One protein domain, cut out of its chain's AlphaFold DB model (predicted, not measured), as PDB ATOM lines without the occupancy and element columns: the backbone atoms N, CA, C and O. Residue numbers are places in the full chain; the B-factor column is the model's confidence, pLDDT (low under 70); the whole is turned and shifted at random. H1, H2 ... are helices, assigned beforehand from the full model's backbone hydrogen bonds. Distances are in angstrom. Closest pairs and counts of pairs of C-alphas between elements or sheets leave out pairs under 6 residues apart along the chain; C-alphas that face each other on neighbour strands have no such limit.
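This is residues 4 to 91 of the 280 residues of an uncharacterized protein of Ardenticatena maritima (UniProt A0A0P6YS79). Four mostly aligned helices form a bundle: the long H1 packs through its later part on H2, H3 and H5, while H2 and H3 lie side by side. The short H4 packs on H5. The 88 printed residues hold five named helices, H1 to H5 in chain order, and no named strand: all helix. It is compact, radius of gyration of the C-alphas 12.0 A, spanning 32 by 24 by 24 A.

H1, residues 4 to 23, runs 28.5 A from C-alpha 4 at (286.256, 351.279, 233.768). H2, residues 27 to 43, measures 24.6 A; H3, residues 49 to 62, 20.0 A; H4, residues 69 to 73, 6.1 A. H5, residues 77 to 89, 18.3 A, ends at C-alpha 89 (292.982, 347.903, 210.403).

H1, the hub, forms a hairpin with H2, closest C-alphas Ala 21 and Arg 30, 5.5 A. H1 touches H5, closest C-alphas Val 19 and Met 86, 6.2 A. Hairpin H2 and H3 has a shallow tilt of 14 degrees. Every helix O i to N i+4 pair is within hydrogen-bond range.

The printed part has no cut and no long link. Residues 4 to 9, 69, 73, 77 to 78 and 91 have pLDDT under 70.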
ATOM      1  N   ALA A   4     285.791 350.643 235.002       55.09
ATOM      2  CA  ALA A   4     286.256 351.279 233.768       55.09
ATOM      3  C   ALA A   4     287.538 350.648 233.182       55.09
ATOM      4  O   ALA A   4     287.733 350.659 231.968       55.09
ATOM      5  N   ASN A   5     288.415 350.103 234.028       56.88
ATOM      6  CA  ASN A   5     289.658 349.461 233.602       56.88
ATOM      7  C   ASN A   5     289.407 348.031 233.100       56.88
ATOM      8  O   ASN A   5     290.027 347.598 232.132       56.88
ATOM      9  N   GLU A   6     288.464 347.322 233.721       64.25
ATOM     10  CA  GLU A   6     288.043 345.978 233.302       64.25
ATOM     11  C   GLU A   6     287.304 346.031 231.960       64.25
ATOM     12  O   GLU A   6     287.617 345.262 231.051       64.25
ATOM     13  N   LEU A   7     286.420 347.018 231.775       63.06
ATOM     14  CA  LEU A   7     285.743 347.251 230.499       63.06
ATOM     15  C   LEU A   7     286.730 347.605 229.376       63.06
ATOM     16  O   LEU A   7     286.596 347.110 228.259       63.06
ATOM     17  N   ALA A   8     287.741 348.432 229.658       62.66
ATOM     18  CA  ALA A   8     288.767 348.793 228.679       62.66
ATOM     19  C   ALA A   8     289.645 347.595 228.272       62.66
ATOM     20  O   ALA A   8     289.979 347.444 227.096       62.66
ATOM     21  N   GLN A   9     289.996 346.722 229.223       69.31
ATOM     22  CA  GLN A   9     290.729 345.486 228.936       69.31
ATOM     23  C   GLN A   9     289.896 344.518 228.099       69.31
ATOM     24  O   GLN A   9     290.390 343.992 227.103       69.31
ATOM     25  N   LEU A  10     288.628 344.332 228.463       70.38
ATOM     26  CA  LEU A  10     287.712 343.463 227.735       70.38
ATOM     27  C   LEU A  10     287.491 343.967 226.303       70.38
ATOM     28  O   LEU A  10     287.561 343.182 225.360       70.38
ATOM     29  N   LEU A  11     287.329 345.281 226.123       71.25
ATOM     30  CA  LEU A  11     287.238 345.904 224.803       71.25
ATOM     31  C   LEU A  11     288.486 345.665 223.956       71.25
ATOM     32  O   LEU A  11     288.359 345.283 222.799       71.25
ATOM     33  N   ASN A  12     289.683 345.843 224.516       73.75
ATOM     34  CA  ASN A  12     290.921 345.591 223.777       73.75
ATOM     35  C   ASN A  12     291.045 344.130 223.328       73.75
ATOM     36  O   ASN A  12     291.413 343.878 222.183       73.75
ATOM     37  N   ILE A  13     290.716 343.177 224.206       78.69
ATOM     38  CA  ILE A  13     290.778 341.742 223.891       78.69
ATOM     39  C   ILE A  13     289.804 341.405 222.760       78.69
ATOM     40  O   ILE A  13     290.198 340.794 221.765       78.69
ATOM     41  N   VAL A  14     288.548 341.839 222.889       81.25
ATOM     42  CA  VAL A  14     287.495 341.558 221.908       81.25
ATOM     43  C   VAL A  14     287.811 342.207 220.560       81.25
ATOM     44  O   VAL A  14     287.782 341.528 219.536       81.25
ATOM     45  N   CYS A  15     288.189 343.489 220.546       81.06
ATOM     46  CA  CYS A  15     288.533 344.200 219.315       81.06
ATOM     47  C   CYS A  15     289.733 343.560 218.599       81.06
ATOM     48  O   CYS A  15     289.682 343.366 217.385       81.06
ATOM     49  N   SER A  16     290.786 343.181 219.334       81.31
ATOM     50  CA  SER A  16     291.961 342.517 218.751       81.31
ATOM     51  C   SER A  16     291.595 341.168 218.131       81.31
ATOM     52  O   SER A  16     291.949 340.901 216.985       81.31
ATOM     53  N   ALA A  17     290.827 340.340 218.849       81.38
ATOM     54  CA  ALA A  17     290.395 339.032 218.358       81.38
ATOM     55  C   ALA A  17     289.519 339.143 217.098       81.38
ATOM     56  O   ALA A  17     289.658 338.340 216.174       81.38
ATOM     57  N   THR A  18     288.647 340.153 217.032       82.00
ATOM     58  CA  THR A  18     287.821 340.425 215.850       82.00
ATOM     59  C   THR A  18     288.664 340.868 214.654       82.00
ATOM     60  O   THR A  18     288.456 340.359 213.555       82.00
ATOM     61  N   VAL A  19     289.638 341.769 214.841       83.94
ATOM     62  CA  VAL A  19     290.534 342.205 213.753       83.94
ATOM     63  C   VAL A  19     291.360 341.036 213.217       83.94
ATOM     64  O   VAL A  19     291.456 340.878 212.002       83.94
ATOM     65  N   GLU A  20     291.920 340.201 214.095       84.69
ATOM     66  CA  GLU A  20     292.671 339.001 213.700       84.69
ATOM     67  C   GLU A  20     291.805 338.030 212.895       84.69
ATOM     68  O   GLU A  20     292.174 337.659 211.785       84.69
ATOM     69  N   ALA A  21     290.613 337.684 213.392       84.31
ATOM     70  CA  ALA A  21     289.711 336.772 212.688       84.31
ATOM     71  C   ALA A  21     289.282 337.315 211.312       84.31
ATOM     72  O   ALA A  21     289.065 336.551 210.371       84.31
ATOM     73  N   ILE A  22     289.166 338.638 211.164       83.31
ATOM     74  CA  ILE A  22     288.868 339.267 209.875       83.31
ATOM     75  C   ILE A  22     290.096 339.270 208.957       83.31
ATOM     76  O   ILE A  22     289.950 338.993 207.772       83.31
ATOM     77  N   ARG A  23     291.303 339.521 209.461       82.62
ATOM     78  CA  ARG A  23     292.520 339.519 208.631       82.62
ATOM     79  C   ARG A  23     292.931 338.129 208.154       82.62
ATOM     80  O   ARG A  23     293.360 338.000 207.013       82.62
ATOM     81  N   ASP A  24     292.772 337.118 209.000       84.56
ATOM     82  CA  ASP A  24     293.203 335.744 208.712       84.56
ATOM     83  C   ASP A  24     292.283 335.021 207.706       84.56
ATOM     84  O   ASP A  24     292.584 333.908 207.283       84.56
ATOM     85  N   ASP A  25     291.154 335.638 207.338       79.00
ATOM     86  CA  ASP A  25     290.084 335.065 206.504       79.00
ATOM     87  C   ASP A  25     289.575 333.687 206.963       79.00
ATOM     88  O   ASP A  25     289.048 332.888 206.190       79.00
ATOM     89  N   ASP A  26     289.691 333.422 208.266       83.94
ATOM     90  CA  ASP A  26     289.252 332.181 208.891       83.94
ATOM     91  C   ASP A  26     287.760 332.252 209.245       83.94
ATOM     92  O   ASP A  26     287.352 332.714 210.314       83.94
ATOM     93  N   THR A  27     286.928 331.764 208.327       85.31
ATOM     94  CA  THR A  27     285.469 331.706 208.486       85.31
ATOM     95  C   THR A  27     285.029 330.930 209.731       85.31
ATOM     96  O   THR A  27     284.051 331.318 210.370       85.31
ATOM     97  N   ALA A  28     285.742 329.866 210.122       85.62
ATOM     98  CA  ALA A  28     285.378 329.070 211.296       85.62
ATOM     99  C   ALA A  28     285.665 329.838 212.594       85.62
ATOM    100  O   ALA A  28     284.840 329.848 213.510       85.62
ATOM    101  N   ARG A  29     286.803 330.540 212.651       86.62
ATOM    102  CA  ARG A  29     287.157 331.423 213.772       86.62
ATOM    103  C   ARG A  29     286.217 332.625 213.869       86.62
ATOM    104  O   ARG A  29     285.851 333.007 214.980       86.62
ATOM    105  N   ARG A  30     285.797 333.197 212.733       88.88
ATOM    106  CA  ARG A  30     284.818 334.296 212.691       88.88
ATOM    107  C   ARG A  30     283.459 333.877 213.250       88.88
ATOM    108  O   ARG A  30     282.928 334.597 214.092       88.88
ATOM    109  N   GLU A  31     282.929 332.723 212.840       90.25
ATOM    110  CA  GLU A  31     281.627 332.246 213.331       90.25
ATOM    111  C   GLU A  31     281.680 331.906 214.827       90.25
ATOM    112  O   GLU A  31     280.831 332.363 215.588       90.25
ATOM    113  N   ALA A  32     282.726 331.207 215.281       89.19
ATOM    114  CA  ALA A  32     282.893 330.876 216.698       89.19
ATOM    115  C   ALA A  32     282.983 332.130 217.586       89.19
ATOM    116  O   ALA A  32     282.400 332.180 218.670       89.19
ATOM    117  N   LEU A  33     283.692 333.168 217.128       89.88
ATOM    118  CA  LEU A  33     283.774 334.440 217.842       89.88
ATOM    119  C   LEU A  33     282.438 335.202 217.806       89.88
ATOM    120  O   LEU A  33     282.061 335.815 218.803       89.88
ATOM    121  N   ALA A  34     281.695 335.140 216.698       90.69
ATOM    122  CA  ALA A  34     280.373 335.752 216.593       90.69
ATOM    123  C   ALA A  34     279.360 335.105 217.557       90.69
ATOM    124  O   ALA A  34     278.619 335.821 218.229       90.69
ATOM    125  N   GLU A  35     279.368 333.775 217.692       91.75
ATOM    126  CA  GLU A  35     278.534 333.047 218.663       91.75
ATOM    127  C   GLU A  35     278.877 333.406 220.118       91.75
ATOM    128  O   GLU A  35     277.979 333.608 220.946       91.75
ATOM    129  N   GLN A  36     280.168 333.547 220.438       89.19
ATOM    130  CA  GLN A  36     280.610 334.001 221.762       89.19
ATOM    131  C   GLN A  36     280.122 335.421 222.064       89.19
ATOM    132  O   GLN A  36     279.639 335.687 223.164       89.19
ATOM    133  N   LEU A  37     280.200 336.327 221.085       89.75
ATOM    134  CA  LEU A  37     279.718 337.699 221.230       89.75
ATOM    135  C   LEU A  37     278.197 337.774 221.383       89.75
ATOM    136  O   LEU A  37     277.724 338.579 222.180       89.75
ATOM    137  N   ASP A  38     277.431 336.935 220.682       90.00
ATOM    138  CA  ASP A  38     275.976 336.864 220.857       90.00
ATOM    139  C   ASP A  38     275.579 336.311 222.230       90.00
ATOM    140  O   ASP A  38     274.627 336.808 222.837       90.00
ATOM    141  N   THR A  39     276.334 335.339 222.749       88.88
ATOM    142  CA  THR A  39     276.141 334.809 224.109       88.88
ATOM    143  C   THR A  39     276.402 335.901 225.148       88.88
ATOM    144  O   THR A  39     275.520 336.227 225.939       88.88
ATOM    145  N   LEU A  40     277.562 336.564 225.073       83.94
ATOM    146  CA  LEU A  40     277.912 337.669 225.973       83.94
ATOM    147  C   LEU A  40     276.921 338.832 225.870       83.94
ATOM    148  O   LEU A  40     276.560 339.435 226.877       83.94
ATOM    149  N   ARG A  41     276.456 339.145 224.657       87.69
ATOM    150  CA  ARG A  41     275.427 340.156 224.413       87.69
ATOM    151  C   ARG A  41     274.119 339.816 225.119       87.69
ATOM    152  O   ARG A  41     273.473 340.740 225.609       87.69
ATOM    153  N   ALA A  42     273.696 338.553 225.105       88.06
ATOM    154  CA  ALA A  42     272.470 338.119 225.765       88.06
ATOM    155  C   ALA A  42     272.584 338.265 227.288       88.06
ATOM    156  O   ALA A  42     271.663 338.800 227.904       88.06
ATOM    157  N   ASP A  43     273.730 337.883 227.852       85.12
ATOM    158  CA  ASP A  43     273.985 337.918 229.295       85.12
ATOM    159  C   ASP A  43     274.016 339.347 229.853       85.12
ATOM    160  O   ASP A  43     273.464 339.611 230.917       85.12
ATOM    161  N   ILE A  44     274.605 340.297 229.120       82.19
ATOM    162  CA  ILE A  44     274.772 341.684 229.590       82.19
ATOM    163  C   ILE A  44     273.697 342.645 229.071       82.19
ATOM    164  O   ILE A  44     273.796 343.852 229.295       82.19
ATOM    165  N   ARG A  45     272.692 342.153 228.331       83.69
ATOM    166  CA  ARG A  45     271.725 342.999 227.606       83.69
ATOM    167  C   ARG A  45     271.022 344.009 228.507       83.69
ATOM    168  O   ARG A  45     270.878 345.167 228.114       83.69
ATOM    169  N   ASP A  46     270.590 343.552 229.675       80.44
ATOM    170  CA  ASP A  46     269.805 344.352 230.617       80.44
ATOM    171  C   ASP A  46     270.701 345.196 231.540       80.44
ATOM    172  O   ASP A  46     270.297 346.268 231.986       80.44
ATOM    173  N   GLU A  47     271.939 344.754 231.775       78.56
ATOM    174  CA  GLU A  47     272.913 345.430 232.642       78.56
ATOM    175  C   GLU A  47     273.682 346.538 231.909       78.56
ATOM    176  O   GLU A  47     273.969 347.597 232.468       78.56
ATOM    177  N   SER A  48     274.012 346.311 230.636       80.69
ATOM    178  CA  SER A  48     274.790 347.233 229.813       80.69
ATOM    179  C   SER A  48     274.314 347.215 228.355       80.69
ATOM    180  O   SER A  48     274.978 346.658 227.470       80.69
ATOM    181  N   PRO A  49     273.175 347.871 228.052       78.56
ATOM    182  CA  PRO A  49     272.572 347.854 226.717       78.56
ATOM    183  C   PRO A  49     273.504 348.418 225.638       78.56
ATOM    184  O   PRO A  49     273.463 347.995 224.484       78.56
ATOM    185  N   THR A  50     274.392 349.341 226.010       77.94
ATOM    186  CA  THR A  50     275.430 349.888 225.134       77.94
ATOM    187  C   THR A  50     276.467 348.843 224.726       77.94
ATOM    188  O   THR A  50     276.788 348.735 223.542       77.94
ATOM    189  N   VAL A  51     277.000 348.081 225.685       80.94
ATOM    190  CA  VAL A  51     278.021 347.058 225.412       80.94
ATOM    191  C   VAL A  51     277.391 345.897 224.645       80.94
ATOM    192  O   VAL A  51     277.958 345.428 223.662       80.94
ATOM    193  N   ALA A  52     276.162 345.517 225.004       82.56
ATOM    194  CA  ALA A  52     275.371 344.540 224.263       82.56
ATOM    195  C   ALA A  52     275.120 344.972 222.806       82.56
ATOM    196  O   ALA A  52     275.205 344.155 221.887       82.56
ATOM    197  N   HIS A  53     274.833 346.258 222.569       85.19
ATOM    198  CA  HIS A  53     274.694 346.789 221.214       85.19
ATOM    199  C   HIS A  53     276.014 346.688 220.440       85.19
ATOM    200  O   HIS A  53     276.018 346.165 219.328       85.19
ATOM    201  N   PHE A  54     277.132 347.093 221.048       85.75
ATOM    202  CA  PHE A  54     278.459 346.990 220.440       85.75
ATOM    203  C   PHE A  54     278.836 345.546 220.065       85.75
ATOM    204  O   PHE A  54     279.272 345.305 218.941       85.75
ATOM    205  N   PHE A  55     278.600 344.569 220.945       88.94
ATOM    206  CA  PHE A  55     278.835 343.153 220.634       88.94
ATOM    207  C   PHE A  55     277.961 342.648 219.490       88.94
ATOM    208  O   PHE A  55     278.448 341.911 218.637       88.94
ATOM    209  N   GLY A  56     276.707 343.101 219.411       87.88
ATOM    210  CA  GLY A  56     275.838 342.792 218.276       87.88
ATOM    211  C   GLY A  56     276.391 343.317 216.948       87.88
ATOM    212  O   GLY A  56     276.317 342.621 215.938       87.88
ATOM    213  N   VAL A  57     276.991 344.511 216.954       89.56
ATOM    214  CA  VAL A  57     277.638 345.089 215.766       89.56
ATOM    215  C   VAL A  57     278.867 344.273 215.350       89.56
ATOM    216  O   VAL A  57     279.023 343.960 214.171       89.56
ATOM    217  N   LEU A  58     279.712 343.873 216.305       90.00
ATOM    218  CA  LEU A  58     280.887 343.042 216.020       90.00
ATOM    219  C   LEU A  58     280.512 341.642 215.510       90.00
ATOM    220  O   LEU A  58     281.107 341.170 214.542       90.00
ATOM    221  N   ALA A  59     279.506 340.998 216.109       89.44
ATOM    222  CA  ALA A  59     279.019 339.690 215.671       89.44
ATOM    223  C   ALA A  59     278.441 339.743 214.247       89.44
ATOM    224  O   ALA A  59     278.718 338.866 213.429       89.44
ATOM    225  N   ALA A  60     277.681 340.794 213.915       88.00
ATOM    226  CA  ALA A  60     277.177 341.007 212.559       88.00
ATOM    227  C   ALA A  60     278.318 341.201 211.545       88.00
ATOM    228  O   ALA A  60     278.271 340.644 210.445       88.00
ATOM    229  N   TRP A  61     279.368 341.928 211.934       89.88
ATOM    230  CA  TRP A  61     280.532 342.155 211.084       89.88
ATOM    231  C   TRP A  61     281.350 340.889 210.829       89.88
ATOM    232  O   TRP A  61     281.699 340.616 209.679       89.88
ATOM    233  N   LEU A  62     281.573 340.062 211.852       87.19
ATOM    234  CA  LEU A  62     282.224 338.755 211.702       87.19
ATOM    235  C   LEU A  62     281.469 337.827 210.736       87.19
ATOM    236  O   LEU A  62     282.102 337.059 210.016       87.19
ATOM    237  N   ARG A  63     280.138 337.958 210.655       88.44
ATOM    238  CA  ARG A  63     279.278 337.245 209.691       88.44
ATOM    239  C   ARG A  63     279.163 337.927 208.321       88.44
ATOM    240  O   ARG A  63     278.339 337.536 207.500       88.44
ATOM    241  N   GLY A  64     279.973 338.953 208.062       82.56
ATOM    242  CA  GLY A  64     280.068 339.621 206.762       82.56
ATOM    243  C   GLY A  64     279.169 340.846 206.585       82.56
ATOM    244  O   GLY A  64     279.130 341.408 205.493       82.56
ATOM    245  N   THR A  65     278.466 341.301 207.628       86.31
ATOM    246  CA  THR A  65     277.660 342.532 207.563       86.31
ATOM    247  C   THR A  65     278.477 343.720 208.058       86.31
ATOM    248  O   THR A  65     278.621 343.925 209.260       86.31
ATOM    249  N   LEU A  66     279.023 344.511 207.133       82.06
ATOM    250  CA  LEU A  66     279.769 345.719 207.488       82.06
ATOM    251  C   LEU A  66     278.877 346.715 208.251       82.06
ATOM    252  O   LEU A  66     277.751 346.969 207.818       82.06
ATOM    253  N   PRO A  67     279.367 347.301 209.358       81.44
ATOM    254  CA  PRO A  67     278.631 348.333 210.069       81.44
ATOM    255  C   PRO A  67     278.504 349.584 209.196       81.44
ATOM    256  O   PRO A  67     279.503 350.131 208.722       81.44
ATOM    257  N   ASP A  68     277.270 350.043 209.001       76.38
ATOM    258  CA  ASP A  68     277.001 351.313 208.339       76.38
ATOM    259  C   ASP A  68     277.256 352.503 209.280       76.38
ATOM    260  O   ASP A  68     277.411 352.370 210.498       76.38
ATOM    261  N   ASP A  69     277.317 353.704 208.712       67.19
ATOM    262  CA  ASP A  69     277.639 354.900 209.488       67.19
ATOM    263  C   ASP A  69     276.557 355.242 210.527       67.19
ATOM    264  O   ASP A  69     276.870 355.732 211.611       67.19
ATOM    265  N   ALA A  70     275.288 354.921 210.253       70.62
ATOM    266  CA  ALA A  70     274.199 355.092 211.213       70.62
ATOM    267  C   ALA A  70     274.408 354.215 212.460       70.62
ATOM    268  O   ALA A  70     274.269 354.693 213.588       70.62
ATOM    269  N   THR A  71     274.827 352.966 212.259       74.88
ATOM    270  CA  THR A  71     275.170 352.010 213.315       74.88
ATOM    271  C   THR A  71     276.377 352.488 214.120       74.88
ATOM    272  O   THR A  71     276.361 352.438 215.349       74.88
ATOM    273  N   ILE A  72     277.407 353.030 213.459       74.12
ATOM    274  CA  ILE A  72     278.584 353.583 214.148       74.12
ATOM    275  C   ILE A  72     278.209 354.826 214.971       74.12
ATOM    276  O   ILE A  72     278.706 354.992 216.086       74.12
ATOM    277  N   ARG A  73     277.333 355.700 214.457       68.50
ATOM    278  CA  ARG A  73     276.870 356.912 215.162       68.50
ATOM    279  C   ARG A  73     275.978 356.606 216.368       68.50
ATOM    280  O   ARG A  73     275.956 357.404 217.300       68.50
ATOM    281  N   ALA A  74     275.262 355.482 216.363       74.75
ATOM    282  CA  ALA A  74     274.427 355.053 217.486       74.75
ATOM    283  C   ALA A  74     275.246 354.571 218.702       74.75
ATOM    284  O   ALA A  74     274.717 354.473 219.810       74.75
ATOM    285  N   LEU A  75     276.542 354.291 218.516       75.25
ATOM    286  CA  LEU A  75     277.446 353.871 219.581       75.25
ATOM    287  C   LEU A  75     278.025 355.075 220.343       75.25
ATOM    288  O   LEU A  75     278.426 356.068 219.731       75.25
ATOM    289  N   PRO A  76     278.193 354.981 221.674       72.44
ATOM    290  CA  PRO A  76     278.937 355.982 222.426       72.44
ATOM    291  C   PRO A  76     280.382 356.109 221.946       72.44
ATOM    292  O   PRO A  76     281.006 355.139 221.503       72.44
ATOM    293  N   THR A  77     280.935 357.314 222.092       67.69
ATOM    294  CA  THR A  77     282.236 357.736 221.558       67.69
ATOM    295  C   THR A  77     283.378 356.719 221.690       67.69
ATOM    296  O   THR A  77     284.065 356.511 220.686       67.69
ATOM    297  N   PRO A  78     283.628 356.065 222.847       68.31
ATOM    298  CA  PRO A  78     284.724 355.097 222.949       68.31
ATOM    299  C   PRO A  78     284.534 353.875 222.035       68.31
ATOM    300  O   PRO A  78     285.486 353.454 221.381       68.31
ATOM    301  N   PHE A  79     283.308 353.359 221.913       75.31
ATOM    302  CA  PHE A  79     282.981 352.207 221.066       75.31
ATOM    303  C   PHE A  79     282.993 352.574 219.580       75.31
ATOM    304  O   PHE A  79     283.560 351.848 218.767       75.31
ATOM    305  N   ALA A  80     282.448 353.743 219.227       70.25
ATOM    306  CA  ALA A  80     282.507 354.261 217.861       70.25
ATOM    307  C   ALA A  80     283.961 354.477 217.397       70.25
ATOM    308  O   ALA A  80     284.308 354.177 216.254       70.25
ATOM    309  N   ARG A  81     284.836 354.975 218.285       71.69
ATOM    310  CA  ARG A  81     286.269 355.141 217.999       71.69
ATOM    311  C   ARG A  81     286.959 353.794 217.783       71.69
ATOM    312  O   ARG A  81     287.677 353.664 216.794       71.69
ATOM    313  N   ALA A  82     286.720 352.821 218.664       73.38
ATOM    314  CA  ALA A  82     287.274 351.474 218.537       73.38
ATOM    315  C   ALA A  82     286.843 350.815 217.216       73.38
ATOM    316  O   ALA A  82     287.688 350.367 216.448       73.38
ATOM    317  N   LEU A  83     285.552 350.873 216.878       80.06
ATOM    318  CA  LEU A  83     285.019 350.290 215.645       80.06
ATOM    319  C   LEU A  83     285.624 350.923 214.380       80.06
ATOM    320  O   LEU A  83     286.028 350.219 213.459       80.06
ATOM    321  N   ARG A  84     285.770 352.255 214.347       76.81
ATOM    322  CA  ARG A  84     286.436 352.964 213.235       76.81
ATOM    323  C   ARG A  84     287.923 352.643 213.118       76.81
ATOM    324  O   ARG A  84     288.490 352.758 212.033       76.81
ATOM    325  N   GLN A  85     288.587 352.340 214.228       78.38
ATOM    326  CA  GLN A  85     289.973 351.890 214.203       78.38
ATOM    327  C   GLN A  85     290.060 350.480 213.610       78.38
ATOM    328  O   GLN A  85     290.827 350.272 212.676       78.38
ATOM    329  N   MET A  86     289.206 349.561 214.061       80.06
ATOM    330  CA  MET A  86     289.153 348.196 213.534       80.06
ATOM    331  C   MET A  86     288.863 348.175 212.028       80.06
ATOM    332  O   MET A  86     289.569 347.493 211.296       80.06
ATOM    333  N   LEU A  87     287.892 348.965 211.544       80.25
ATOM    334  CA  LEU A  87     287.571 349.063 210.109       80.25
ATOM    335  C   LEU A  87     288.783 349.484 209.265       80.25
ATOM    336  O   LEU A  87     289.003 348.951 208.178       80.25
ATOM    337  N   ARG A  88     289.599 350.415 209.783       77.19
ATOM    338  CA  ARG A  88     290.854 350.832 209.140       77.19
ATOM    339  C   ARG A  88     291.889 349.712 209.144       77.19
ATOM    340  O   ARG A  88     292.561 349.499 208.141       77.19
ATOM    341  N   GLU A  89     292.013 348.990 210.252       77.56
ATOM    342  CA  GLU A  89     292.982 347.903 210.403       77.56
ATOM    343  C   GLU A  89     292.664 346.689 209.522       77.56
ATOM    344  O   GLU A  89     293.585 346.037 209.029       77.56
ATOM    345  N   THR A  90     291.392 346.387 209.282       77.19
ATOM    346  CA  THR A  90     290.970 345.272 208.422       77.19
ATOM    347  C   THR A  90     290.924 345.637 206.936       77.19
ATOM    348  O   THR A  90     290.547 344.796 206.127       77.19
ATOM    349  N   GLY A  91     291.243 346.883 206.561       69.06
ATOM    350  CA  GLY A  91     291.110 347.364 205.181       69.06
ATOM    351  C   GLY A  91     289.664 347.373 204.675       69.06
ATOM    352  O   GLY A  91     289.435 347.393 203.467       69.06
TER     353      GLY A  91